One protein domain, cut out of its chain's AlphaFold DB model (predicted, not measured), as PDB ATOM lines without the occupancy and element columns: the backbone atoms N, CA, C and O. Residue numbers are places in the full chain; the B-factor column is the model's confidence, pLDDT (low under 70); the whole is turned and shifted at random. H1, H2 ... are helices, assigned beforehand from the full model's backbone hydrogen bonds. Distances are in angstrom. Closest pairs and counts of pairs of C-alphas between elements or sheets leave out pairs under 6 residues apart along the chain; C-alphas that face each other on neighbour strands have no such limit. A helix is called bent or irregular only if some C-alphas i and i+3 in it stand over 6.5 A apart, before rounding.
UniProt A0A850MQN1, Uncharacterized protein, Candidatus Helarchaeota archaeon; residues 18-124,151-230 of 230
ATOM      1  N   ASP A  18     146.335 176.404 124.263       75.50
ATOM      2  CA  ASP A  18     147.598 175.667 124.187       75.50
ATOM      3  C   ASP A  18     147.451 174.223 124.682       75.50
ATOM      4  O   ASP A  18     147.998 173.306 124.071       75.50
ATOM      5  N   LEU A  19     146.661 173.990 125.737       72.31
ATOM      6  CA  LEU A  19     146.305 172.644 126.202       72.31
ATOM      7  C   LEU A  19     145.557 171.849 125.121       72.31
ATOM      8  O   LEU A  19     145.935 170.714 124.826       72.31
ATOM      9  N   PHE A  20     144.540 172.445 124.498       68.56
ATOM     10  CA  PHE A  20     143.775 171.809 123.423       68.56
ATOM     11  C   PHE A  20     144.624 171.525 122.184       68.56
ATOM     12  O   PHE A  20     144.538 170.438 121.618       68.56
ATOM     13  N   LEU A  21     145.475 172.462 121.769       70.19
ATOM     14  CA  LEU A  21     146.351 172.268 120.615       70.19
ATOM     15  C   LEU A  21     147.408 171.196 120.900       70.19
ATOM     16  O   LEU A  21     147.634 170.317 120.071       70.19
ATOM     17  N   LYS A  22     148.019 171.222 122.089       70.56
ATOM     18  CA  LYS A  22     149.094 170.295 122.454       70.56
ATOM     19  C   LYS A  22     148.597 168.873 122.693       70.56
ATOM     20  O   LYS A  22     149.273 167.934 122.279       70.56
ATOM     21  N   TYR A  23     147.454 168.703 123.356       65.44
ATOM     22  CA  TYR A  23     146.970 167.383 123.781       65.44
ATOM     23  C   TYR A  23     145.705 166.917 123.054       65.44
ATOM     24  O   TYR A  23     145.502 165.716 122.909       65.44
ATOM     25  N   GLY A  24     144.870 167.836 122.572       64.69
ATOM     26  CA  GLY A  24     143.627 167.504 121.874       64.69
ATOM     27  C   GLY A  24     143.798 167.226 120.383       64.69
ATOM     28  O   GLY A  24     143.040 166.430 119.829       64.69
ATOM     29  N   ILE A  25     144.792 167.829 119.722       67.12
ATOM     30  CA  ILE A  25     145.074 167.594 118.291       67.12
ATOM     31  C   ILE A  25     146.134 166.507 118.095       67.12
ATOM     32  O   ILE A  25     146.048 165.719 117.152       67.12
ATOM     33  N   THR A  26     147.119 166.429 118.988       67.62
ATOM     34  CA  THR A  26     148.205 165.453 118.872       67.62
ATOM     35  C   THR A  26     147.701 164.038 119.144       67.62
ATOM     36  O   THR A  26     147.129 163.761 120.195       67.62
ATOM     37  N   ILE A  27     147.951 163.122 118.208       75.31
ATOM     38  CA  ILE A  27     147.627 161.702 118.367       75.31
ATOM     39  C   ILE A  27     148.588 161.083 119.392       75.31
ATOM     40  O   ILE A  27     149.809 161.165 119.233       75.31
ATOM     41  N   GLU A  28     148.040 160.445 120.429       82.50
ATOM     42  CA  GLU A  28     148.828 159.685 121.403       82.50
ATOM     43  C   GLU A  28     149.508 158.498 120.707       82.50
ATOM     44  O   GLU A  28     148.848 157.616 120.153       82.50
ATOM     45  N   LYS A  29     150.845 158.498 120.722       80.88
ATOM     46  CA  LYS A  29     151.663 157.499 120.022       80.88
ATOM     47  C   LYS A  29     151.855 156.237 120.850       80.88
ATOM     48  O   LYS A  29     152.050 155.177 120.263       80.88
ATOM     49  N   ASP A  30     151.803 156.331 122.182       87.44
ATOM     50  CA  ASP A  30     151.915 155.161 123.054       87.44
ATOM     51  C   ASP A  30     150.543 154.481 123.244       87.44
ATOM     52  O   ASP A  30     149.657 155.033 123.913       87.44
ATOM     53  N   PRO A  31     150.352 153.241 122.749       86.81
ATOM     54  CA  PRO A  31     149.094 152.515 122.894       86.81
ATOM     55  C   PRO A  31     148.673 152.295 124.353       86.81
ATOM     56  O   PRO A  31     147.474 152.219 124.645       86.81
ATOM     57  N   LYS A  32     149.629 152.180 125.289       89.69
ATOM     58  CA  LYS A  32     149.319 151.983 126.715       89.69
ATOM     59  C   LYS A  32     148.724 153.250 127.320       89.69
ATOM     60  O   LYS A  32     147.687 153.175 127.987       89.69
ATOM     61  N   ASN A  33     149.338 154.403 127.055       89.62
ATOM     62  CA  ASN A  33     148.809 155.696 127.479       89.62
ATOM     63  C   ASN A  33     147.451 155.988 126.837       89.62
ATOM     64  O   ASN A  33     146.528 156.369 127.556       89.62
ATOM     65  N   HIS A  34     147.282 155.702 125.542       89.50
ATOM     66  CA  HIS A  34     145.997 155.866 124.850       89.50
ATOM     67  C   HIS A  34     144.872 155.070 125.523       89.50
ATOM     68  O   HIS A  34     143.839 155.628 125.895       89.50
ATOM     69  N   ARG A  35     145.087 153.774 125.795       91.88
ATOM     70  CA  ARG A  35     144.090 152.932 126.486       91.88
ATOM     71  C   ARG A  35     143.789 153.414 127.905       91.88
ATOM     72  O   ARG A  35     142.654 153.295 128.369       91.88
ATOM     73  N   LYS A  36     144.786 153.952 128.612       93.12
ATOM     74  CA  LYS A  36     144.597 154.545 129.944       93.12
ATOM     75  C   LYS A  36     143.723 155.799 129.869       93.12
ATOM     76  O   LYS A  36     142.822 155.945 130.693       93.12
ATOM     77  N   THR A  37     143.961 156.660 128.884       91.62
ATOM     78  CA  THR A  37     143.152 157.854 128.603       91.62
ATOM     79  C   THR A  37     141.716 157.482 128.230       91.62
ATOM     80  O   THR A  37     140.790 158.022 128.826       91.62
ATOM     81  N   LEU A  38     141.535 156.489 127.352       92.25
ATOM     82  CA  LEU A  38     140.230 155.939 126.963       92.25
ATOM     83  C   LEU A  38     139.412 155.471 128.174       92.25
ATOM     84  O   LEU A  38     138.262 155.864 128.357       92.25
ATOM     85  N   ARG A  39     140.021 154.662 129.049       93.69
ATOM     86  CA  ARG A  39     139.360 154.171 130.271       93.69
ATOM     87  C   ARG A  39     138.970 155.303 131.217       93.69
ATOM     88  O   ARG A  39     137.881 155.271 131.776       93.69
ATOM     89  N   ARG A  40     139.853 156.289 131.403       94.69
ATOM     90  CA  ARG A  40     139.589 157.445 132.274       94.69
ATOM     91  C   ARG A  40     138.474 158.327 131.727       94.69
ATOM     92  O   ARG A  40     137.618 158.723 132.505       94.69
ATOM     93  N   GLY A  41     138.475 158.595 130.421       93.81
ATOM     94  CA  GLY A  41     137.428 159.368 129.754       93.81
ATOM     95  C   GLY A  41     136.059 158.704 129.888       93.81
ATOM     96  O   GLY A  41     135.122 159.342 130.358       93.81
ATOM     97  N   LEU A  42     135.968 157.405 129.579       93.38
ATOM     98  CA  LEU A  42     134.717 156.655 129.716       93.38
ATOM     99  C   LEU A  42     134.235 156.591 131.173       93.38
ATOM    100  O   LEU A  42     133.060 156.816 131.432       93.38
ATOM    101  N   LEU A  43     135.131 156.316 132.127       95.81
ATOM    102  CA  LEU A  43     134.766 156.268 133.546       95.81
ATOM    103  C   LEU A  43     134.277 157.633 134.050       95.81
ATOM    104  O   LEU A  43     133.318 157.696 134.810       95.81
ATOM    105  N   ALA A  44     134.917 158.718 133.613       96.31
ATOM    106  CA  ALA A  44     134.503 160.071 133.953       96.31
ATOM    107  C   ALA A  44     133.112 160.394 133.385       96.31
ATOM    108  O   ALA A  44     132.268 160.899 134.120       96.31
ATOM    109  N   ALA A  45     132.849 160.034 132.123       95.31
ATOM    110  CA  ALA A  45     131.529 160.182 131.511       95.31
ATOM    111  C   ALA A  45     130.464 159.341 132.233       95.31
ATOM    112  O   ALA A  45     129.374 159.838 132.498       95.31
ATOM    113  N   LEU A  46     130.790 158.102 132.614       95.25
ATOM    114  CA  LEU A  46     129.903 157.219 133.374       95.25
ATOM    115  C   LEU A  46     129.531 157.797 134.735       95.25
ATOM    116  O   LEU A  46     128.349 157.918 135.041       95.25
ATOM    117  N   ILE A  47     130.527 158.179 135.535       96.25
ATOM    118  CA  ILE A  47     130.290 158.763 136.860       96.25
ATOM    119  C   ILE A  47     129.476 160.050 136.723       96.25
ATOM    120  O   ILE A  47     128.513 160.236 137.462       96.25
ATOM    121  N   TYR A  48     129.831 160.910 135.765       96.38
ATOM    122  CA  TYR A  48     129.096 162.147 135.525       96.38
ATOM    123  C   TYR A  48     127.639 161.875 135.143       96.38
ATOM    124  O   TYR A  48     126.756 162.482 135.727       96.38
ATOM    125  N   SER A  49     127.382 160.919 134.246       93.50
ATOM    126  CA  SER A  49     126.024 160.547 133.824       93.50
ATOM    127  C   SER A  49     125.183 160.014 134.988       93.50
ATOM    128  O   SER A  49     124.014 160.355 135.103       93.50
ATOM    129  N   ILE A  50     125.779 159.228 135.896       94.62
ATOM    130  CA  ILE A  50     125.091 158.751 137.107       94.62
ATOM    131  C   ILE A  50     124.731 159.918 138.023       94.62
ATOM    132  O   ILE A  50     123.589 160.048 138.455       94.62
ATOM    133  N   VAL A  51     125.715 160.761 138.338       95.44
ATOM    134  CA  VAL A  51     125.515 161.895 139.249       95.44
ATOM    135  C   VAL A  51     124.509 162.880 138.663       95.44
ATOM    136  O   VAL A  51     123.626 163.343 139.383       95.44
ATOM    137  N   TYR A  52     124.629 163.177 137.370       92.88
ATOM    138  CA  TYR A  52     123.754 164.114 136.686       92.88
ATOM    139  C   TYR A  52     122.334 163.565 136.559       92.88
ATOM    140  O   TYR A  52     121.428 164.293 136.918       92.88
ATOM    141  N   GLY A  53     122.120 162.294 136.205       88.88
ATOM    142  CA  GLY A  53     120.760 161.740 136.103       88.88
ATOM    143  C   GLY A  53     120.012 161.695 137.434       88.88
ATOM    144  O   GLY A  53     118.820 161.998 137.502       88.88
ATOM    145  N   ILE A  54     120.719 161.412 138.535       92.19
ATOM    146  CA  ILE A  54     120.151 161.528 139.889       92.19
ATOM    147  C   ILE A  54     119.806 162.993 140.197       92.19
ATOM    148  O   ILE A  54     118.720 163.286 140.704       92.19
ATOM    149  N   TYR A  55     120.731 163.914 139.913       93.06
ATOM    150  CA  TYR A  55     120.531 165.350 140.104       93.06
ATOM    151  C   TYR A  55     119.360 165.878 139.269       93.06
ATOM    152  O   TYR A  55     118.518 166.609 139.788       93.06
ATOM    153  N   GLU A  56     119.268 165.485 138.007       85.94
ATOM    154  CA  GLU A  56     118.244 165.930 137.082       85.94
ATOM    155  C   GLU A  56     116.865 165.456 137.551       85.94
ATOM    156  O   GLU A  56     115.942 166.264 137.687       85.94
ATOM    157  N   TYR A  57     116.735 164.188 137.947       86.19
ATOM    158  CA  TYR A  57     115.479 163.699 138.504       86.19
ATOM    159  C   TYR A  57     115.087 164.449 139.785       86.19
ATOM    160  O   TYR A  57     114.044 165.103 139.833       86.19
ATOM    161  N   PHE A  58     115.917 164.402 140.832       87.50
ATOM    162  CA  PHE A  58     115.512 164.910 142.148       87.50
ATOM    163  C   PHE A  58     115.533 166.435 142.255       87.50
ATOM    164  O   PHE A  58     114.679 167.012 142.925       87.50
ATOM    165  N   VAL A  59     116.494 167.111 141.633       87.38
ATOM    166  CA  VAL A  59     116.679 168.561 141.792       87.38
ATOM    167  C   VAL A  59     116.025 169.321 140.645       87.38
ATOM    168  O   VAL A  59     115.308 170.292 140.893       87.38
ATOM    169  N   VAL A  60     116.231 168.888 139.402       81.12
ATOM    170  CA  VAL A  60     115.769 169.653 138.235       81.12
ATOM    171  C   VAL A  60     114.278 169.477 137.993       81.12
ATOM    172  O   VAL A  60     113.595 170.484 137.812       81.12
ATOM    173  N   TYR A  61     113.765 168.247 138.061       78.62
ATOM    174  CA  TYR A  61     112.384 167.952 137.663       78.62
ATOM    175  C   TYR A  61     111.431 167.570 138.802       78.62
ATOM    176  O   TYR A  61     110.220 167.662 138.600       78.62
ATOM    177  N   HIS A  62     111.921 167.169 139.983       77.88
ATOM    178  CA  HIS A  62     111.045 166.621 141.029       77.88
ATOM    179  C   HIS A  62     110.931 167.460 142.311       77.88
ATOM    180  O   HIS A  62     109.903 168.098 142.526       77.88
ATOM    181  N   SER A  63     111.942 167.462 143.184       77.19
ATOM    182  CA  SER A  63     111.826 168.035 144.535       77.19
ATOM    183  C   SER A  63     111.958 169.555 144.540       77.19
ATOM    184  O   SER A  63     111.113 170.250 145.094       77.19
ATOM    185  N   VAL A  64     113.030 170.076 143.936       80.94
ATOM    186  CA  VAL A  64     113.301 171.527 143.887       80.94
ATOM    187  C   VAL A  64     112.678 172.167 142.646       80.94
ATOM    188  O   VAL A  64     112.361 173.353 142.666       80.94
ATOM    189  N   ARG A  65     112.478 171.374 141.584       82.69
ATOM    190  CA  ARG A  65     111.977 171.815 140.276       82.69
ATOM    191  C   ARG A  65     112.784 172.981 139.702       82.69
ATOM    192  O   ARG A  65     112.238 173.985 139.250       82.69
ATOM    193  N   LEU A  66     114.112 172.846 139.718       76.75
ATOM    194  CA  LEU A  66     115.029 173.886 139.244       76.75
ATOM    195  C   LEU A  66     114.759 174.312 137.789       76.75
ATOM    196  O   LEU A  66     115.030 175.462 137.437       76.75
ATOM    197  N   VAL A  67     114.189 173.425 136.964       77.12
ATOM    198  CA  VAL A  67     113.798 173.742 135.583       77.12
ATOM    199  C   VAL A  67     112.808 174.905 135.496       77.12
ATOM    200  O   VAL A  67     112.904 175.704 134.570       77.12
ATOM    201  N   ASP A  68     111.916 175.069 136.477       76.56
ATOM    202  CA  ASP A  68     110.933 176.161 136.481       76.56
ATOM    203  C   ASP A  68     111.585 177.524 136.773       76.56
ATOM    204  O   ASP A  68     111.013 178.570 136.470       76.56
ATOM    205  N   ILE A  69     112.781 177.519 137.370       86.00
ATOM    206  CA  ILE A  69     113.532 178.723 137.742       86.00
ATOM    207  C   ILE A  69     114.534 179.095 136.645       86.00
ATOM    208  O   ILE A  69     114.662 180.266 136.294       86.00
ATOM    209  N   LEU A  70     115.276 178.108 136.136       79.38
ATOM    210  CA  LEU A  70     116.377 178.327 135.193       79.38
ATOM    211  C   LEU A  70     115.973 178.151 133.723       79.38
ATOM    212  O   LEU A  70     116.675 178.646 132.846       79.38
ATOM    213  N   GLY A  71     114.875 177.452 133.441       73.00
ATOM    214  CA  GLY A  71     114.558 176.976 132.097       73.00
ATOM    215  C   GLY A  71     115.365 175.731 131.707       73.00
ATOM    216  O   GLY A  71     116.414 175.418 132.284       73.00
ATOM    217  N   ALA A  72     114.864 174.996 130.715       70.81
ATOM    218  CA  ALA A  72     115.476 173.750 130.252       70.81
ATOM    219  C   ALA A  72     116.814 173.993 129.532       70.81
ATOM    220  O   ALA A  72     117.756 173.217 129.672       70.81
ATOM    221  N   GLU A  73     116.932 175.112 128.820       67.56
ATOM    222  CA  GLU A  73     118.096 175.466 128.012       67.56
ATOM    223  C   GLU A  73     119.333 175.711 128.884       67.56
ATOM    224  O   GLU A  73     120.430 175.247 128.567       67.56
ATOM    225  N   ILE A  74     119.166 176.406 130.016       73.88
ATOM    226  CA  ILE A  74     120.262 176.652 130.963       73.88
ATOM    227  C   ILE A  74     120.697 175.342 131.626       73.88
ATOM    228  O   ILE A  74     121.899 175.106 131.771       73.88
ATOM    229  N   ASN A  75     119.747 174.465 131.974       78.38
ATOM    230  CA  ASN A  75     120.058 173.139 132.509       78.38
ATOM    231  C   ASN A  75     120.914 172.324 131.523       78.38
ATOM    232  O   ASN A  75     121.962 171.801 131.907       78.38
ATOM    233  N   TRP A  76     120.551 172.320 130.237       74.31
ATOM    234  CA  TRP A  76     121.330 171.646 129.192       74.31
ATOM    235  C   TRP A  76     122.735 172.226 129.034       74.31
ATOM    236  O   TRP A  76     123.702 171.480 128.885       74.31
ATOM    237  N   VAL A  77     122.897 173.551 129.103       77.31
ATOM    238  CA  VAL A  77     124.235 174.164 129.064       77.31
ATOM    239  C   VAL A  77     125.085 173.688 130.245       77.31
ATOM    240  O   VAL A  77     126.244 173.318 130.043       77.31
ATOM    241  N   ILE A  78     124.523 173.645 131.457       83.12
ATOM    242  CA  ILE A  78     125.217 173.136 132.652       83.12
ATOM    243  C   ILE A  78     125.627 171.673 132.452       83.12
ATOM    244  O   ILE A  78     126.777 171.322 132.737       83.12
ATOM    245  N   MET A  79     124.721 170.855 131.915       85.44
ATOM    246  CA  MET A  79     124.948 169.448 131.590       85.44
ATOM    247  C   MET A  79     126.162 169.261 130.672       85.44
ATOM    248  O   MET A  79     127.134 168.581 131.014       85.44
ATOM    249  N   TYR A  80     126.143 169.911 129.507       82.94
ATOM    250  CA  TYR A  80     127.182 169.729 128.498       82.94
ATOM    251  C   TYR A  80     128.517 170.326 128.921       82.94
ATOM    252  O   TYR A  80     129.558 169.690 128.745       82.94
ATOM    253  N   VAL A  81     128.513 171.530 129.498       87.25
ATOM    254  CA  VAL A  81     129.748 172.173 129.966       87.25
ATOM    255  C   VAL A  81     130.373 171.357 131.094       87.25
ATOM    256  O   VAL A  81     131.592 171.154 131.095       87.25
ATOM    257  N   GLY A  82     129.560 170.847 132.022       90.50
ATOM    258  CA  GLY A  82     130.024 169.987 133.104       90.50
ATOM    259  C   GLY A  82     130.652 168.696 132.581       90.50
ATOM    260  O   GLY A  82     131.803 168.404 132.927       90.50
ATOM    261  N   LEU A  83     129.966 167.982 131.684       92.12
ATOM    262  CA  LEU A  83     130.497 166.762 131.074       92.12
ATOM    263  C   LEU A  83     131.804 167.025 130.322       92.12
ATOM    264  O   LEU A  83     132.802 166.345 130.569       92.12
ATOM    265  N   ILE A  84     131.811 168.011 129.416       91.06
ATOM    266  CA  ILE A  84     132.988 168.348 128.604       91.06
ATOM    267  C   ILE A  84     134.171 168.647 129.520       91.06
ATOM    268  O   ILE A  84     135.266 168.140 129.283       91.06
ATOM    269  N   THR A  85     133.954 169.408 130.592       91.44
ATOM    270  CA  THR A  85     135.008 169.764 131.548       91.44
ATOM    271  C   THR A  85     135.558 168.530 132.263       91.44
ATOM    272  O   THR A  85     136.771 168.311 132.276       91.44
ATOM    273  N   VAL A  86     134.683 167.693 132.824       94.25
ATOM    274  CA  VAL A  86     135.077 166.498 133.586       94.25
ATOM    275  C   VAL A  86     135.814 165.494 132.696       94.25
ATOM    276  O   VAL A  86     136.890 165.006 133.060       94.25
ATOM    277  N   VAL A  87     135.290 165.232 131.497       94.31
ATOM    278  CA  VAL A  87     135.907 164.311 130.538       94.31
ATOM    279  C   VAL A  87     137.211 164.882 129.992       94.31
ATOM    280  O   VAL A  87     138.198 164.148 129.918       94.31
ATOM    281  N   ALA A  88     137.276 166.175 129.661       90.69
ATOM    282  CA  ALA A  88     138.509 166.813 129.203       90.69
ATOM    283  C   ALA A  88     139.615 166.704 130.262       90.69
ATOM    284  O   ALA A  88     140.725 166.280 129.946       90.69
ATOM    285  N   ILE A  89     139.320 166.984 131.531       90.56
ATOM    286  CA  ILE A  89     140.314 166.863 132.609       90.56
ATOM    287  C   ILE A  89     140.773 165.405 132.763       90.56
ATOM    288  O   ILE A  89     141.978 165.129 132.781       90.56
ATOM    289  N   ALA A  90     139.838 164.452 132.818       92.62
ATOM    290  CA  ALA A  90     140.154 163.034 133.010       92.62
ATOM    291  C   ALA A  90     140.939 162.420 131.835       92.62
ATOM    292  O   ALA A  90     141.782 161.535 132.036       92.62
ATOM    293  N   SER A  91     140.678 162.904 130.620       90.38
ATOM    294  CA  SER A  91     141.259 162.407 129.372       90.38
ATOM    295  C   SER A  91     142.420 163.252 128.834       90.38
ATOM    296  O   SER A  91     142.872 163.017 127.716       90.38
ATOM    297  N   ARG A  92     142.928 164.221 129.610       86.75
ATOM    298  CA  ARG A  92     143.989 165.149 129.169       86.75
ATOM    299  C   ARG A  92     143.623 165.884 127.869       86.75
ATOM    300  O   ARG A  92     144.455 166.021 126.985       86.75
ATOM    301  N   PHE A  93     142.387 166.359 127.773       85.94
ATOM    302  CA  PHE A  93     141.838 167.118 126.647       85.94
ATOM    303  C   PHE A  93     141.777 166.338 125.322       85.94
ATOM    304  O   PHE A  93     141.766 166.947 124.256       85.94
ATOM    305  N   SER A  94     141.693 165.001 125.361       87.25
ATOM    306  CA  SER A  94     141.472 164.193 124.153       87.25
ATOM    307  C   SER A  94     140.078 164.449 123.577       87.25
ATOM    308  O   SER A  94     139.060 164.140 124.199       87.25
ATOM    309  N   ILE A  95     140.040 164.979 122.354       86.19
ATOM    310  CA  ILE A  95     138.797 165.297 121.639       86.19
ATOM    311  C   ILE A  95     137.968 164.032 121.408       86.19
ATOM    312  O   ILE A  95     136.753 164.058 121.572       86.19
ATOM    313  N   GLU A  96     138.610 162.910 121.088       88.94
ATOM    314  CA  GLU A  96     137.928 161.638 120.853       88.94
ATOM    315  C   GLU A  96     137.158 161.176 122.088       88.94
ATOM    316  O   GLU A  96     136.018 160.729 121.978       88.94
ATOM    317  N   GLN A  97     137.764 161.328 123.270       90.56
ATOM    318  CA  GLN A  97     137.119 160.970 124.528       90.56
ATOM    319  C   GLN A  97     136.005 161.938 124.902       90.56
ATOM    320  O   GLN A  97     134.989 161.492 125.423       90.56
ATOM    321  N   ILE A  98     136.157 163.230 124.605       90.31
ATOM    322  CA  ILE A  98     135.092 164.222 124.805       90.31
ATOM    323  C   ILE A  98     133.881 163.882 123.925       90.31
ATOM    324  O   ILE A  98     132.769 163.812 124.440       90.31
ATOM    325  N   VAL A  99     134.084 163.595 122.633       89.00
ATOM    326  CA  VAL A  99     132.996 163.209 121.715       89.00
ATOM    327  C   VAL A  99     132.348 161.890 122.143       89.00
ATOM    328  O   VAL A  99     131.124 161.793 122.189       89.00
ATOM    329  N   MET A 100     133.143 160.876 122.491       90.12
ATOM    330  CA  MET A 100     132.608 159.597 122.967       90.12
ATOM    331  C   MET A 100     131.850 159.755 124.293       90.12
ATOM    332  O   MET A 100     130.807 159.137 124.473       90.12
ATOM    333  N   GLY A 101     132.350 160.594 125.206       90.38
ATOM    334  CA  GLY A 101     131.697 160.900 126.476       90.38
ATOM    335  C   GLY A 101     130.358 161.603 126.281       90.38
ATOM    336  O   GLY A 101     129.383 161.213 126.910       90.38
ATOM    337  N   LEU A 102     130.302 162.569 125.363       86.19
ATOM    338  CA  LEU A 102     129.079 163.257 124.945       86.19
ATOM    339  C   LEU A 102     128.018 162.281 124.408       86.19
ATOM    340  O   LEU A 102     126.882 162.297 124.876       86.19
ATOM    341  N   LEU A 103     128.406 161.380 123.497       83.88
ATOM    342  CA  LEU A 103     127.520 160.327 122.982       83.88
ATOM    343  C   LEU A 103     127.048 159.372 124.083       83.88
ATOM    344  O   LEU A 103     125.883 158.993 124.116       83.88
ATOM    345  N   PHE A 104     127.958 158.958 124.966       86.69
ATOM    346  CA  PHE A 104     127.636 158.032 126.047       86.69
ATOM    347  C   PHE A 104     126.673 158.655 127.055       86.69
ATOM    348  O   PHE A 104     125.717 157.999 127.466       86.69
ATOM    349  N   MET A 105     126.899 159.921 127.416       85.50
ATOM    350  CA  MET A 105     126.050 160.638 128.359       85.50
ATOM    351  C   MET A 105     124.613 160.733 127.856       85.50
ATOM    352  O   MET A 105     123.714 160.385 128.608       85.50
ATOM    353  N   ALA A 106     124.408 161.107 126.589       76.38
ATOM    354  CA  ALA A 106     123.071 161.248 126.003       76.38
ATOM    355  C   ALA A 106     122.200 159.984 126.111       76.38
ATOM    356  O   ALA A 106     120.983 160.074 126.045       76.38
ATOM    357  N   MET A 107     122.814 158.806 126.258       78.44
ATOM    358  CA  MET A 107     122.096 157.540 126.417       78.44
ATOM    359  C   MET A 107     122.011 157.099 127.880       78.44
ATOM    360  O   MET A 107     121.019 156.510 128.303       78.44
ATOM    361  N   PHE A 108     123.100 157.284 128.631       84.19
ATOM    362  CA  PHE A 108     123.252 156.685 129.953       84.19
ATOM    363  C   PHE A 108     122.693 157.555 131.078       84.19
ATOM    364  O   PHE A 108     122.247 157.019 132.089       84.19
ATOM    365  N   GLU A 109     122.727 158.874 130.926       85.62
ATOM    366  CA  GLU A 109     122.181 159.799 131.916       85.62
ATOM    367  C   GLU A 109     120.650 159.663 131.994       85.62
ATOM    368  O   GLU A 109     120.143 159.291 133.052       85.62
ATOM    369  N   ASP A 110     119.963 159.754 130.854       76.75
ATOM    370  CA  ASP A 110     118.549 159.404 130.673       76.75
ATOM    371  C   ASP A 110     118.172 158.051 131.330       76.75
ATOM    372  O   ASP A 110     117.170 157.926 132.040       76.75
ATOM    373  N   PHE A 111     119.000 157.013 131.132       79.12
ATOM    374  CA  PHE A 111     118.779 155.702 131.753       79.12
ATOM    375  C   PHE A 111     118.784 155.784 133.285       79.12
ATOM    376  O   PHE A 111     117.932 155.181 133.943       79.12
ATOM    377  N   VAL A 112     119.723 156.532 133.867       85.69
ATOM    378  CA  VAL A 112     119.802 156.732 135.320       85.69
ATOM    379  C   VAL A 112     118.613 157.550 135.820       85.69
ATOM    380  O   VAL A 112     118.004 157.153 136.816       85.69
ATOM    381  N   PHE A 113     118.242 158.623 135.115       83.75
ATOM    382  CA  PHE A 113     117.052 159.418 135.416       83.75
ATOM    383  C   PHE A 113     115.810 158.520 135.538       83.75
ATOM    384  O   PHE A 113     115.079 158.584 136.533       83.75
ATOM    385  N   TRP A 114     115.592 157.608 134.586       76.94
ATOM    386  CA  TRP A 114     114.443 156.700 134.645       76.94
ATOM    387  C   TRP A 114     114.527 155.671 135.754       76.94
ATOM    388  O   TRP A 114     113.495 155.328 136.328       76.94
ATOM    389  N   MET A 115     115.719 155.158 136.054       81.62
ATOM    390  CA  MET A 115     115.888 154.255 137.191       81.62
ATOM    391  C   MET A 115     115.506 154.963 138.495       81.62
ATOM    392  O   MET A 115     114.839 154.360 139.338       81.62
ATOM    393  N   CYS A 116     115.847 156.249 138.639       84.31
ATOM    394  CA  CYS A 116     115.400 157.072 139.762       84.31
ATOM    395  C   CYS A 116     113.880 157.272 139.767       84.31
ATOM    396  O   CYS A 116     113.253 157.099 140.815       84.31
ATOM    397  N   GLN A 117     113.276 157.574 138.614       79.94
ATOM    398  CA  GLN A 117     111.824 157.703 138.494       79.94
ATOM    399  C   GLN A 117     111.107 156.412 138.881       79.94
ATOM    400  O   GLN A 117     110.231 156.434 139.740       79.94
ATOM    401  N   TRP A 118     111.518 155.283 138.304       77.12
ATOM    402  CA  TRP A 118     110.933 153.976 138.578       77.12
ATOM    403  C   TRP A 118     111.034 153.605 140.058       77.12
ATOM    404  O   TRP A 118     110.040 153.186 140.652       77.12
ATOM    405  N   ALA A 119     112.199 153.820 140.675       83.62
ATOM    406  CA  ALA A 119     112.397 153.566 142.099       83.62
ATOM    407  C   ALA A 119     111.528 154.471 142.989       83.62
ATOM    408  O   ALA A 119     111.085 154.034 144.049       83.62
ATOM    409  N   HIS A 120     111.280 155.718 142.577       81.81
ATOM    410  CA  HIS A 120     110.508 156.671 143.369       81.81
ATOM    411  C   HIS A 120     108.988 156.493 143.220       81.81
ATOM    412  O   HIS A 120     108.267 156.574 144.211       81.81
ATOM    413  N   THR A 121     108.482 156.263 142.007       79.81
ATOM    414  CA  THR A 121     107.034 156.278 141.723       79.81
ATOM    415  C   THR A 121     106.436 154.894 141.481       79.81
ATOM    416  O   THR A 121     105.215 154.760 141.437       79.81
ATOM    417  N   GLY A 122     107.261 153.865 141.259       68.81
ATOM    418  CA  GLY A 122     106.808 152.528 140.861       68.81
ATOM    419  C   GLY A 122     106.196 152.463 139.454       68.81
ATOM    420  O   GLY A 122     105.775 151.393 139.015       68.81
ATOM    421  N   THR A 123     106.148 153.580 138.721       62.22
ATOM    422  CA  THR A 123     105.634 153.630 137.349       62.22
ATOM    423  C   THR A 123     106.737 153.275 136.368       62.22
ATOM    424  O   THR A 123     107.852 153.786 136.488       62.22
ATOM    425  N   TYR A 124     106.425 152.448 135.367       55.91
ATOM    426  CA  TYR A 124     107.352 152.202 134.266       55.91
ATOM    427  C   TYR A 124     107.705 153.530 133.578       55.91
ATOM    428  O   TYR A 124     106.793 154.307 133.278       55.91
ATOM    429  N   PHE A 151     107.337 152.358 127.490       52.44
ATOM    430  CA  PHE A 151     108.709 151.832 127.612       52.44
ATOM    431  C   PHE A 151     109.039 150.752 126.568       52.44
ATOM    432  O   PHE A 151     110.080 150.776 125.912       52.44
ATOM    433  N   TRP A 152     108.115 149.811 126.370       47.88
ATOM    434  CA  TRP A 152     108.212 148.762 125.364       47.88
ATOM    435  C   TRP A 152     107.223 149.026 124.217       47.88
ATOM    436  O   TRP A 152     106.060 149.328 124.496       47.88
ATOM    437  N   PRO A 153     107.626 148.882 122.940       54.62
ATOM    438  CA  PRO A 153     108.933 148.433 122.446       54.62
ATOM    439  C   PRO A 153     109.921 149.573 122.116       54.62
ATOM    440  O   PRO A 153     110.943 149.321 121.487       54.62
ATOM    441  N   TYR A 154     109.637 150.823 122.493       53.22
ATOM    442  CA  TYR A 154     110.344 151.998 121.966       53.22
ATOM    443  C   TYR A 154     111.755 152.213 122.542       53.22
ATOM    444  O   TYR A 154     112.652 152.610 121.797       53.22
ATOM    445  N   VAL A 155     111.990 151.883 123.820       55.72
ATOM    446  CA  VAL A 155     113.328 151.976 124.440       55.72
ATOM    447  C   VAL A 155     114.381 151.155 123.671       55.72
ATOM    448  O   VAL A 155     115.428 151.706 123.335       55.72
ATOM    449  N   PRO A 156     114.137 149.885 123.291       56.06
ATOM    450  CA  PRO A 156     115.048 149.138 122.427       56.06
ATOM    451  C   PRO A 156     115.417 149.862 121.125       56.06
ATOM    452  O   PRO A 156     116.594 149.964 120.794       56.06
ATOM    453  N   PHE A 157     114.441 150.392 120.385       58.44
ATOM    454  CA  PHE A 157     114.702 150.982 119.065       58.44
ATOM    455  C   PHE A 157     115.473 152.297 119.123       58.44
ATOM    456  O   PHE A 157     116.151 152.639 118.158       58.44
ATOM    457  N   TYR A 158     115.394 153.010 120.241       57.97
ATOM    458  CA  TYR A 158     116.062 154.290 120.414       57.97
ATOM    459  C   TYR A 158     117.412 154.159 121.128       57.97
ATOM    460  O   TYR A 158     118.423 154.698 120.672       57.97
ATOM    461  N   TYR A 159     117.462 153.379 122.214       67.81
ATOM    462  CA  TYR A 159     118.664 153.256 123.031       67.81
ATOM    463  C   TYR A 159     119.699 152.307 122.428       67.81
ATOM    464  O   TYR A 159     120.900 152.578 122.515       67.81
ATOM    465  N   LEU A 160     119.268 151.236 121.752       73.50
ATOM    466  CA  LEU A 160     120.204 150.274 121.166       73.50
ATOM    467  C   LEU A 160     121.070 150.877 120.053       73.50
ATOM    468  O   LEU A 160     122.271 150.616 120.086       73.50
ATOM    469  N   PRO A 161     120.559 151.699 119.111       75.62
ATOM    470  CA  PRO A 161     121.422 152.356 118.131       75.62
ATOM    471  C   PRO A 161     122.452 153.287 118.770       75.62
ATOM    472  O   PRO A 161     123.623 153.226 118.402       75.62
ATOM    473  N   GLY A 162     122.060 154.102 119.756       76.56
ATOM    474  CA  GLY A 162     122.996 154.995 120.446       76.56
ATOM    475  C   GLY A 162     124.079 154.222 121.206       76.56
ATOM    476  O   GLY A 162     125.271 154.471 121.009       76.56
ATOM    477  N   PHE A 163     123.699 153.200 121.982       81.81
ATOM    478  CA  PHE A 163     124.667 152.314 122.639       81.81
ATOM    479  C   PHE A 163     125.526 151.528 121.640       81.81
ATOM    480  O   PHE A 163     126.716 151.329 121.893       81.81
ATOM    481  N   ALA A 164     124.981 151.117 120.491       84.19
ATOM    482  CA  ALA A 164     125.747 150.465 119.431       84.19
ATOM    483  C   ALA A 164     126.790 151.415 118.827       84.19
ATOM    484  O   ALA A 164     127.949 151.022 118.688       84.19
ATOM    485  N   ILE A 165     126.426 152.670 118.543       85.25
ATOM    486  CA  ILE A 165     127.355 153.699 118.050       85.25
ATOM    487  C   ILE A 165     128.478 153.925 119.066       85.25
ATOM    488  O   ILE A 165     129.654 153.876 118.695       85.25
ATOM    489  N   VAL A 166     128.147 154.100 120.351       88.00
ATOM    490  CA  VAL A 166     129.158 154.276 121.408       88.00
ATOM    491  C   VAL A 166     130.049 153.041 121.536       88.00
ATOM    492  O   VAL A 166     131.266 153.172 121.665       88.00
ATOM    493  N   THR A 167     129.478 151.841 121.446       90.25
ATOM    494  CA  THR A 167     130.234 150.583 121.514       90.25
ATOM    495  C   THR A 167     131.201 150.463 120.341       90.25
ATOM    496  O   THR A 167     132.381 150.177 120.547       90.25
ATOM    497  N   ILE A 168     130.752 150.740 119.114       90.25
ATOM    498  CA  ILE A 168     131.602 150.728 117.917       90.25
ATOM    499  C   ILE A 168     132.717 151.771 118.043       90.25
ATOM    500  O   ILE A 168     133.875 151.458 117.756       90.25
ATOM    501  N   PHE A 169     132.409 152.976 118.528       91.69
ATOM    502  CA  PHE A 169     133.413 154.008 118.789       91.69
ATOM    503  C   PHE A 169     134.423 153.520 119.840       91.69
ATOM    504  O   PHE A 169     135.636 153.585 119.616       91.69
ATOM    505  N   TYR A 170     133.972 152.945 120.953       92.31
ATOM    506  CA  TYR A 170     134.865 152.413 121.979       92.31
ATOM    507  C   TYR A 170     135.790 151.325 121.420       92.31
ATOM    508  O   TYR A 170     137.004 151.379 121.625       92.31
ATOM    509  N   LEU A 171     135.249 150.379 120.644       92.75
ATOM    510  CA  LEU A 171     136.021 149.319 119.992       92.75
ATOM    511  C   LEU A 171     137.031 149.883 118.980       92.75
ATOM    512  O   LEU A 171     138.194 149.468 118.975       92.75
ATOM    513  N   ALA A 172     136.629 150.861 118.165       90.19
ATOM    514  CA  ALA A 172     137.530 151.568 117.256       90.19
ATOM    515  C   ALA A 172     138.636 152.297 118.030       90.19
ATOM    516  O   ALA A 172     139.805 152.236 117.653       90.19
ATOM    517  N   SER A 173     138.302 152.912 119.163       90.94
ATOM    518  CA  SER A 173     139.270 153.590 120.025       90.94
ATOM    519  C   SER A 173     140.229 152.620 120.697       90.94
ATOM    520  O   SER A 173     141.398 152.950 120.891       90.94
ATOM    521  N   TYR A 174     139.778 151.410 121.020       90.00
ATOM    522  CA  TYR A 174     140.616 150.387 121.637       90.00
ATOM    523  C   TYR A 174     141.680 149.830 120.676       90.00
ATOM    524  O   TYR A 174     142.777 149.464 121.120       90.00
ATOM    525  N   LYS A 175     141.385 149.803 119.365       88.38
ATOM    526  CA  LYS A 175     142.339 149.399 118.315       88.38
ATOM    527  C   LYS A 175     143.532 150.351 118.210       88.38
ATOM    528  O   LYS A 175     144.649 149.888 117.994       88.38
ATOM    529  N   GLY A 176     143.326 151.651 118.415       85.56
ATOM    530  CA  GLY A 176     144.401 152.639 118.390       85.56
ATOM    531  C   GLY A 176     143.907 154.083 118.361       85.56
ATOM    532  O   GLY A 176     142.722 154.360 118.178       85.56
ATOM    533  N   ALA A 177     144.840 155.020 118.531       85.50
ATOM    534  CA  ALA A 177     144.536 156.448 118.545       85.50
ATOM    535  C   ALA A 177     144.098 156.969 117.162       85.50
ATOM    536  O   ALA A 177     143.173 157.768 117.075       85.50
ATOM    537  N   ALA A 178     144.672 156.446 116.072       83.94
ATOM    538  CA  ALA A 178     144.268 156.809 114.711       83.94
ATOM    539  C   ALA A 178     142.810 156.413 114.409       83.94
ATOM    540  O   ALA A 178     142.027 157.226 113.928       83.94
ATOM    541  N   THR A 179     142.409 155.187 114.754       86.44
ATOM    542  CA  THR A 179     141.027 154.716 114.575       86.44
ATOM    543  C   THR A 179     140.051 155.408 115.525       86.44
ATOM    544  O   THR A 179     138.921 155.679 115.128       86.44
ATOM    545  N   SER A 180     140.490 155.763 116.740       89.06
ATOM    546  CA  SER A 180     139.732 156.634 117.652       89.06
ATOM    547  C   SER A 180     139.441 157.992 117.009       89.06
ATOM    548  O   SER A 180     138.300 158.450 117.010       89.06
ATOM    549  N   ARG A 181     140.459 158.606 116.392       86.38
ATOM    550  CA  ARG A 181     140.351 159.911 115.732       86.38
ATOM    551  C   ARG A 181     139.426 159.863 114.522       86.38
ATOM    552  O   ARG A 181     138.600 160.756 114.372       86.38
ATOM    553  N   ILE A 182     139.518 158.818 113.699       84.69
ATOM    554  CA  ILE A 182     138.598 158.607 112.571       84.69
ATOM    555  C   ILE A 182     137.158 158.498 113.080       84.69
ATOM    556  O   ILE A 182     136.291 159.210 112.588       84.69
ATOM    557  N   ALA A 183     136.902 157.675 114.103       87.50
ATOM    558  CA  ALA A 183     135.567 157.550 114.684       87.50
ATOM    559  C   ALA A 183     135.049 158.890 115.240       87.50
ATOM    560  O   ALA A 183     133.902 159.254 114.988       87.50
ATOM    561  N   ALA A 184     135.907 159.661 115.915       87.75
ATOM    562  CA  ALA A 184     135.570 160.989 116.419       87.75
ATOM    563  C   ALA A 184     135.207 161.968 115.296       87.75
ATOM    564  O   ALA A 184     134.242 162.714 115.433       87.75
ATOM    565  N   TRP A 185     135.938 161.955 114.181       82.88
ATOM    566  CA  TRP A 185     135.642 162.812 113.032       82.88
ATOM    567  C   TRP A 185     134.420 162.363 112.248       82.88
ATOM    568  O   TRP A 185     133.734 163.210 111.696       82.88
ATOM    569  N   VAL A 186     134.129 161.063 112.207       82.69
ATOM    570  CA  VAL A 186     132.927 160.544 111.553       82.69
ATOM    571  C   VAL A 186     131.693 160.847 112.398       82.69
ATOM    572  O   VAL A 186     130.713 161.345 111.869       82.69
ATOM    573  N   ILE A 187     131.721 160.606 113.705       81.69
ATOM    574  CA  ILE A 187     130.512 160.695 114.539       81.69
ATOM    575  C   ILE A 187     130.348 162.093 115.158       81.69
ATOM    576  O   ILE A 187     129.235 162.602 115.281       81.69
ATOM    577  N   GLY A 188     131.454 162.743 115.522       80.38
ATOM    578  CA  GLY A 188     131.467 164.020 116.236       80.38
ATOM    579  C   GLY A 188     130.716 165.157 115.544       80.38
ATOM    580  O   GLY A 188     129.948 165.827 116.228       80.38
ATOM    581  N   PRO A 189     130.851 165.373 114.222       79.31
ATOM    582  CA  PRO A 189     130.108 166.420 113.528       79.31
ATOM    583  C   PRO A 189     128.591 166.249 113.607       79.31
ATOM    584  O   PRO A 189     127.894 167.239 113.807       79.31
ATOM    585  N   PHE A 190     128.072 165.019 113.515       70.81
ATOM    586  CA  PHE A 190     126.639 164.762 113.704       70.81
ATOM    587  C   PHE A 190     126.200 165.127 115.120       70.81
ATOM    588  O   PHE A 190     125.190 165.798 115.299       70.81
ATOM    589  N   PHE A 191     126.991 164.750 116.125       68.69
ATOM    590  CA  PHE A 191     126.658 165.040 117.517       68.69
ATOM    591  C   PHE A 191     126.732 166.539 117.842       68.69
ATOM    592  O   PHE A 191     125.833 167.083 118.478       68.69
ATOM    593  N   LEU A 192     127.758 167.239 117.349       69.81
ATOM    594  CA  LEU A 192     127.864 168.696 117.468       69.81
ATOM    595  C   LEU A 192     126.696 169.402 116.785       69.81
ATOM    596  O   LEU A 192     126.207 170.401 117.302       69.81
ATOM    597  N   ALA A 193     126.239 168.882 115.648       67.56
ATOM    598  CA  ALA A 193     125.096 169.434 114.949       67.56
ATOM    599  C   ALA A 193     123.780 169.222 115.713       67.56
ATOM    600  O   ALA A 193     122.921 170.097 115.672       67.56
ATOM    601  N   ILE A 194     123.647 168.120 116.458       64.81
ATOM    602  CA  ILE A 194     122.515 167.888 117.367       64.81
ATOM    603  C   ILE A 194     122.559 168.873 118.536       64.81
ATOM    604  O   ILE A 194     121.564 169.551 118.770       64.81
ATOM    605  N   ILE A 195     123.706 169.040 119.210       65.81
ATOM    606  CA  ILE A 195     123.844 170.033 120.296       65.81
ATOM    607  C   ILE A 195     123.534 171.439 119.768       65.81
ATOM    608  O   ILE A 195     122.718 172.162 120.338       65.81
ATOM    609  N   ALA A 196     124.152 171.833 118.653       66.12
ATOM    610  CA  ALA A 196     123.929 173.141 118.051       66.12
ATOM    611  C   ALA A 196     122.470 173.322 117.611       66.12
ATOM    612  O   ALA A 196     121.920 174.402 117.791       66.12
ATOM    613  N   GLY A 197     121.834 172.267 117.098       62.00
ATOM    614  CA  GLY A 197     120.410 172.251 116.805       62.00
ATOM    615  C   GLY A 197     119.574 172.486 118.059       62.00
ATOM    616  O   GLY A 197     118.766 173.401 118.077       62.00
ATOM    617  N   THR A 198     119.807 171.751 119.149       58.09
ATOM    618  CA  THR A 198     119.013 171.886 120.391       58.09
ATOM    619  C   THR A 198     119.023 173.282 121.007       58.09
ATOM    620  O   THR A 198     118.080 173.645 121.699       58.09
ATOM    621  N   LEU A 199     120.043 174.092 120.715       59.22
ATOM    622  CA  LEU A 199     120.128 175.487 121.154       59.22
ATOM    623  C   LEU A 199     119.362 176.466 120.241       59.22
ATOM    624  O   LEU A 199     119.256 177.652 120.554       59.22
ATOM    625  N   VAL A 200     118.848 176.000 119.104       61.12
ATOM    626  CA  VAL A 200     118.152 176.801 118.095       61.12
ATOM    627  C   VAL A 200     116.655 176.501 118.149       61.12
ATOM    628  O   VAL A 200     116.215 175.388 117.891       61.12
ATOM    629  N   VAL A 201     115.856 177.537 118.413       57.06
ATOM    630  CA  VAL A 201     114.387 177.458 118.581       57.06
ATOM    631  C   VAL A 201     113.640 177.211 117.250       57.06
ATOM    632  O   VAL A 201     112.423 177.080 117.221       57.06
ATOM    633  N   ASN A 202     114.346 177.160 116.112       67.00
ATOM    634  CA  ASN A 202     113.758 177.023 114.776       67.00
ATOM    635  C   ASN A 202     114.156 175.701 114.100       67.00
ATOM    636  O   ASN A 202     115.288 175.554 113.628       67.00
ATOM    637  N   ASP A 203     113.184 174.797 113.958       61.19
ATOM    638  CA  ASP A 203     113.337 173.467 113.352       61.19
ATOM    639  C   ASP A 203     114.020 173.480 111.976       61.19
ATOM    640  O   ASP A 203     114.826 172.602 111.663       61.19
ATOM    641  N   ASN A 204     113.726 174.471 111.126       66.44
ATOM    642  CA  ASN A 204     114.302 174.538 109.781       66.44
ATOM    643  C   ASN A 204     115.791 174.890 109.825       66.44
ATOM    644  O   ASN A 204     116.594 174.278 109.120       66.44
ATOM    645  N   VAL A 205     116.169 175.847 110.674       65.38
ATOM    646  CA  VAL A 205     117.575 176.240 110.863       65.38
ATOM    647  C   VAL A 205     118.377 175.067 111.404       65.38
ATOM    648  O   VAL A 205     119.514 174.829 111.006       65.38
ATOM    649  N   ALA A 206     117.767 174.282 112.271       62.38
ATOM    650  CA  ALA A 206     118.467 173.216 112.930       62.38
ATOM    651  C   ALA A 206     118.623 171.952 112.065       62.38
ATOM    652  O   ALA A 206     119.677 171.314 112.094       62.38
ATOM    653  N   ARG A 207     117.663 171.670 111.170       66.12
ATOM    654  CA  ARG A 207     117.863 170.720 110.057       66.12
ATOM    655  C   ARG A 207     119.006 171.147 109.137       66.12
ATOM    656  O   ARG A 207     119.787 170.305 108.701       66.12
ATOM    657  N   ILE A 208     119.124 172.446 108.855       72.69
ATOM    658  CA  ILE A 208     120.242 172.976 108.063       72.69
ATOM    659  C   ILE A 208     121.563 172.738 108.799       72.69
ATOM    660  O   ILE A 208     122.505 172.265 108.175       72.69
ATOM    661  N   ILE A 209     121.632 172.985 110.111       69.25
ATOM    662  CA  ILE A 209     122.830 172.731 110.932       69.25
ATOM    663  C   ILE A 209     123.224 171.245 110.903       69.25
ATOM    664  O   ILE A 209     124.394 170.936 110.676       69.25
ATOM    665  N   LEU A 210     122.259 170.334 111.041       68.19
ATOM    666  CA  LEU A 210     122.453 168.875 110.971       68.19
ATOM    667  C   LEU A 210     123.057 168.380 109.660       68.19
ATOM    668  O   LEU A 210     123.739 167.361 109.660       68.19
ATOM    669  N   ILE A 211     122.823 169.084 108.556       71.69
ATOM    670  CA  ILE A 211     123.398 168.741 107.251       71.69
ATOM    671  C   ILE A 211     124.706 169.508 107.036       71.69
ATOM    672  O   ILE A 211     125.727 168.927 106.667       71.69
ATOM    673  N   ALA A 212     124.692 170.815 107.293       74.25
ATOM    674  CA  ALA A 212     125.793 171.717 107.002       74.25
ATOM    675  C   ALA A 212     127.023 171.423 107.859       74.25
ATOM    676  O   ALA A 212     128.132 171.461 107.331       74.25
ATOM    677  N   VAL A 213     126.867 171.109 109.150       73.56
ATOM    678  CA  VAL A 213     128.000 170.864 110.059       73.56
ATOM    679  C   VAL A 213     128.745 169.572 109.703       73.56
ATOM    680  O   VAL A 213     129.963 169.651 109.516       73.56
ATOM    681  N   PRO A 214     128.092 168.404 109.519       76.94
ATOM    682  CA  PRO A 214     128.782 167.219 109.017       76.94
ATOM    683  C   PRO A 214     129.384 167.446 107.636       76.94
ATOM    684  O   PRO A 214     130.567 167.177 107.442       76.94
ATOM    685  N   PHE A 215     128.621 168.019 106.699       76.56
ATOM    686  CA  PHE A 215     129.095 168.229 105.333       76.56
ATOM    687  C   PHE A 215     130.334 169.131 105.276       76.56
ATOM    688  O   PHE A 215     131.327 168.774 104.648       76.56
ATOM    689  N   SER A 216     130.317 170.268 105.973       74.06
ATOM    690  CA  SER A 216     131.468 171.177 106.041       74.06
ATOM    691  C   SER A 216     132.666 170.547 106.755       74.06
ATOM    692  O   SER A 216     133.796 170.710 106.293       74.06
ATOM    693  N   SER A 217     132.436 169.762 107.812       74.88
ATOM    694  CA  SER A 217     133.498 169.036 108.524       74.88
ATOM    695  C   SER A 217     134.161 167.978 107.638       74.88
ATOM    696  O   SER A 217     135.389 167.886 107.597       74.88
ATOM    697  N   TYR A 218     133.375 167.213 106.875       79.25
ATOM    698  CA  TYR A 218     133.898 166.204 105.950       79.25
ATOM    699  C   TYR A 218     134.562 166.819 104.724       79.25
ATOM    700  O   TYR A 218     135.625 166.355 104.323       79.25
ATOM    701  N   ALA A 219     133.992 167.884 104.156       75.62
ATOM    702  CA  ALA A 219     134.608 168.611 103.049       75.62
ATOM    703  C   ALA A 219     135.960 169.214 103.465       75.62
ATOM    704  O   ALA A 219     136.931 169.150 102.708       75.62
ATOM    705  N   TYR A 220     136.051 169.748 104.688       72.56
ATOM    706  CA  TYR A 220     137.306 170.234 105.253       72.56
ATOM    707  C   TYR A 220     138.324 169.103 105.443       72.56
ATOM    708  O   TYR A 220     139.473 169.246 105.022       72.56
ATOM    709  N   ALA A 221     137.904 167.963 106.002       70.12
ATOM    710  CA  ALA A 221     138.763 166.792 106.160       70.12
ATOM    711  C   ALA A 221     139.271 166.255 104.806       70.12
ATOM    712  O   ALA A 221     140.460 165.983 104.668       70.12
ATOM    713  N   ALA A 222     138.407 166.177 103.789       72.69
ATOM    714  CA  ALA A 222     138.775 165.746 102.440       72.69
ATOM    715  C   ALA A 222     139.775 166.704 101.775       72.69
ATOM    716  O   ALA A 222     140.758 166.270 101.177       72.69
ATOM    717  N   LYS A 223     139.578 168.021 101.926       69.06
ATOM    718  CA  LYS A 223     140.520 169.024 101.415       69.06
ATOM    719  C   LYS A 223     141.885 168.925 102.104       69.06
ATOM    720  O   LYS A 223     142.902 169.058 101.436       69.06
ATOM    721  N   LEU A 224     141.912 168.674 103.413       56.25
ATOM    722  CA  LEU A 224     143.145 168.448 104.175       56.25
ATOM    723  C   LEU A 224     143.917 167.218 103.688       56.25
ATOM    724  O   LEU A 224     145.136 167.288 103.588       56.25
ATOM    725  N   LEU A 225     143.221 166.127 103.361       57.97
ATOM    726  CA  LEU A 225     143.846 164.922 102.807       57.97
ATOM    727  C   LEU A 225     144.502 165.207 101.447       57.97
ATOM    728  O   LEU A 225     145.665 164.867 101.259       57.97
ATOM    729  N   ASN A 226     143.821 165.947 100.566       56.41
ATOM    730  CA  ASN A 226     144.374 166.329  99.260       56.41
ATOM    731  C   ASN A 226     145.621 167.229  99.355       56.41
ATOM    732  O   ASN A 226     146.455 167.192  98.461       56.41
ATOM    733  N   TYR A 227     145.762 168.037 100.414       47.78
ATOM    734  CA  TYR A 227     146.946 168.884 100.637       47.78
ATOM    735  C   TYR A 227     148.157 168.128 101.198       47.78
ATOM    736  O   TYR A 227     149.260 168.661 101.171       47.78
ATOM    737  N   ILE A 228     147.959 166.935 101.766       44.69
ATOM    738  CA  ILE A 228     149.041 166.099 102.311       44.69
ATOM    739  C   ILE A 228     149.640 165.201 101.215       44.69
ATOM    740  O   ILE A 228     150.781 164.765 101.335       44.69
ATOM    741  N   GLU A 229     148.881 164.934 100.148       42.62
ATOM    742  CA  GLU A 229     149.303 164.108  99.006       42.62
ATOM    743  C   GLU A 229     149.997 164.900  97.875       42.62
ATOM    744  O   GLU A 229     150.513 164.285  96.941       42.62
ATOM    745  N   THR A 230     150.050 166.235  97.965       44.81
ATOM    746  CA  THR A 230     150.815 167.141  97.077       44.81
ATOM    747  C   THR A 230     152.069 167.670  97.750       44.81
ATOM    748  O   THR A 230     153.128 167.690  97.089       44.81
TER     749      THR A 230
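What this domain is: This is residues 18 to 124 and 151 to 230 of the 230 residues of an uncharacterized protein of Candidatus Helarchaeota archaeon (UniProt A0A850MQN1). The long helices H2 and H5 run side by side, with H4 packed on one side of the pair and H6 on the other side, against H5. The bent helix H7 leads from H6 into a hairpin of H7b and H8, and residues 222 to 230 stick out at its end. The printed part has 187 residues with eight named helices, H1 to H8 in chain order, and no named strand: all helix. It is compact, with a radius of gyration of the C-alphas of 17.9 A and spans of 62 by 42 by 37 A.

Where its parts are: H2, residues 31 to 62, begins at C-alpha 31 (149.094, 152.515, 122.894) and is 44.4 A long, with a kink of 35 degrees near residue 56. H5, residues 95 to 121, is 38.6 A long; H6, residues 151 to 175, 35.0 A; H4, residues 72 to 90, 27.0 A. H1 is residues 18 to 25 and H3 residues 67 to 70. H7, residues 177 to 198, was assigned as one helix by its hydrogen bonds but is bent: C-alphas 186 and 189 are 6.8 A apart. Its arms are H7a, 177 to 186, and H7b, 189 to 198. H8, residues 203 to 228, is 38.1 A long and ends at C-alpha 228 (149.041, 166.099, 102.311).

How they stand to each other: H2, H5 and H6 form a bundle, helices side by side. H2 and H5 touch, closest at the C-alphas of Ser 49 and Glu 109, 4.4 A. H4 touches H2 at Gly 41 and Val 87, closest C-alphas 5.2 A apart. H5, the hub, touches H6 with residues 100 to 107 alone, closest C-alphas Phe 104 and Val 166, 6.2 A. H7b and H8 form a helical hairpin at a shallow tilt of 25 degrees, closest C-alphas Gly 197 and Ala 206, 4.4 A. H1 and H3 touch no helix. Every O i to N i+4 pair is within hydrogen-bond range in H4, H7a and H7b, but 3 of 4 in H1, 26 of 28 in H2, 20 of 23 in H5, 17 of 21 in H6 and 21 of 22 in H8; H3 is too short for one.

The domain as a whole: The C-alphas farthest apart, Gly 122 and Thr 230, are 63.8 A apart. Residues 125 to 150 are not printed; C-alphas 124 and 151 are 6.8 A apart across the cut. The links printed whole are tight. Mean pLDDT of the printed part is 78.8; 45 residues are under 70, among them 151 to 159, 191 to 207 and 223 to 230.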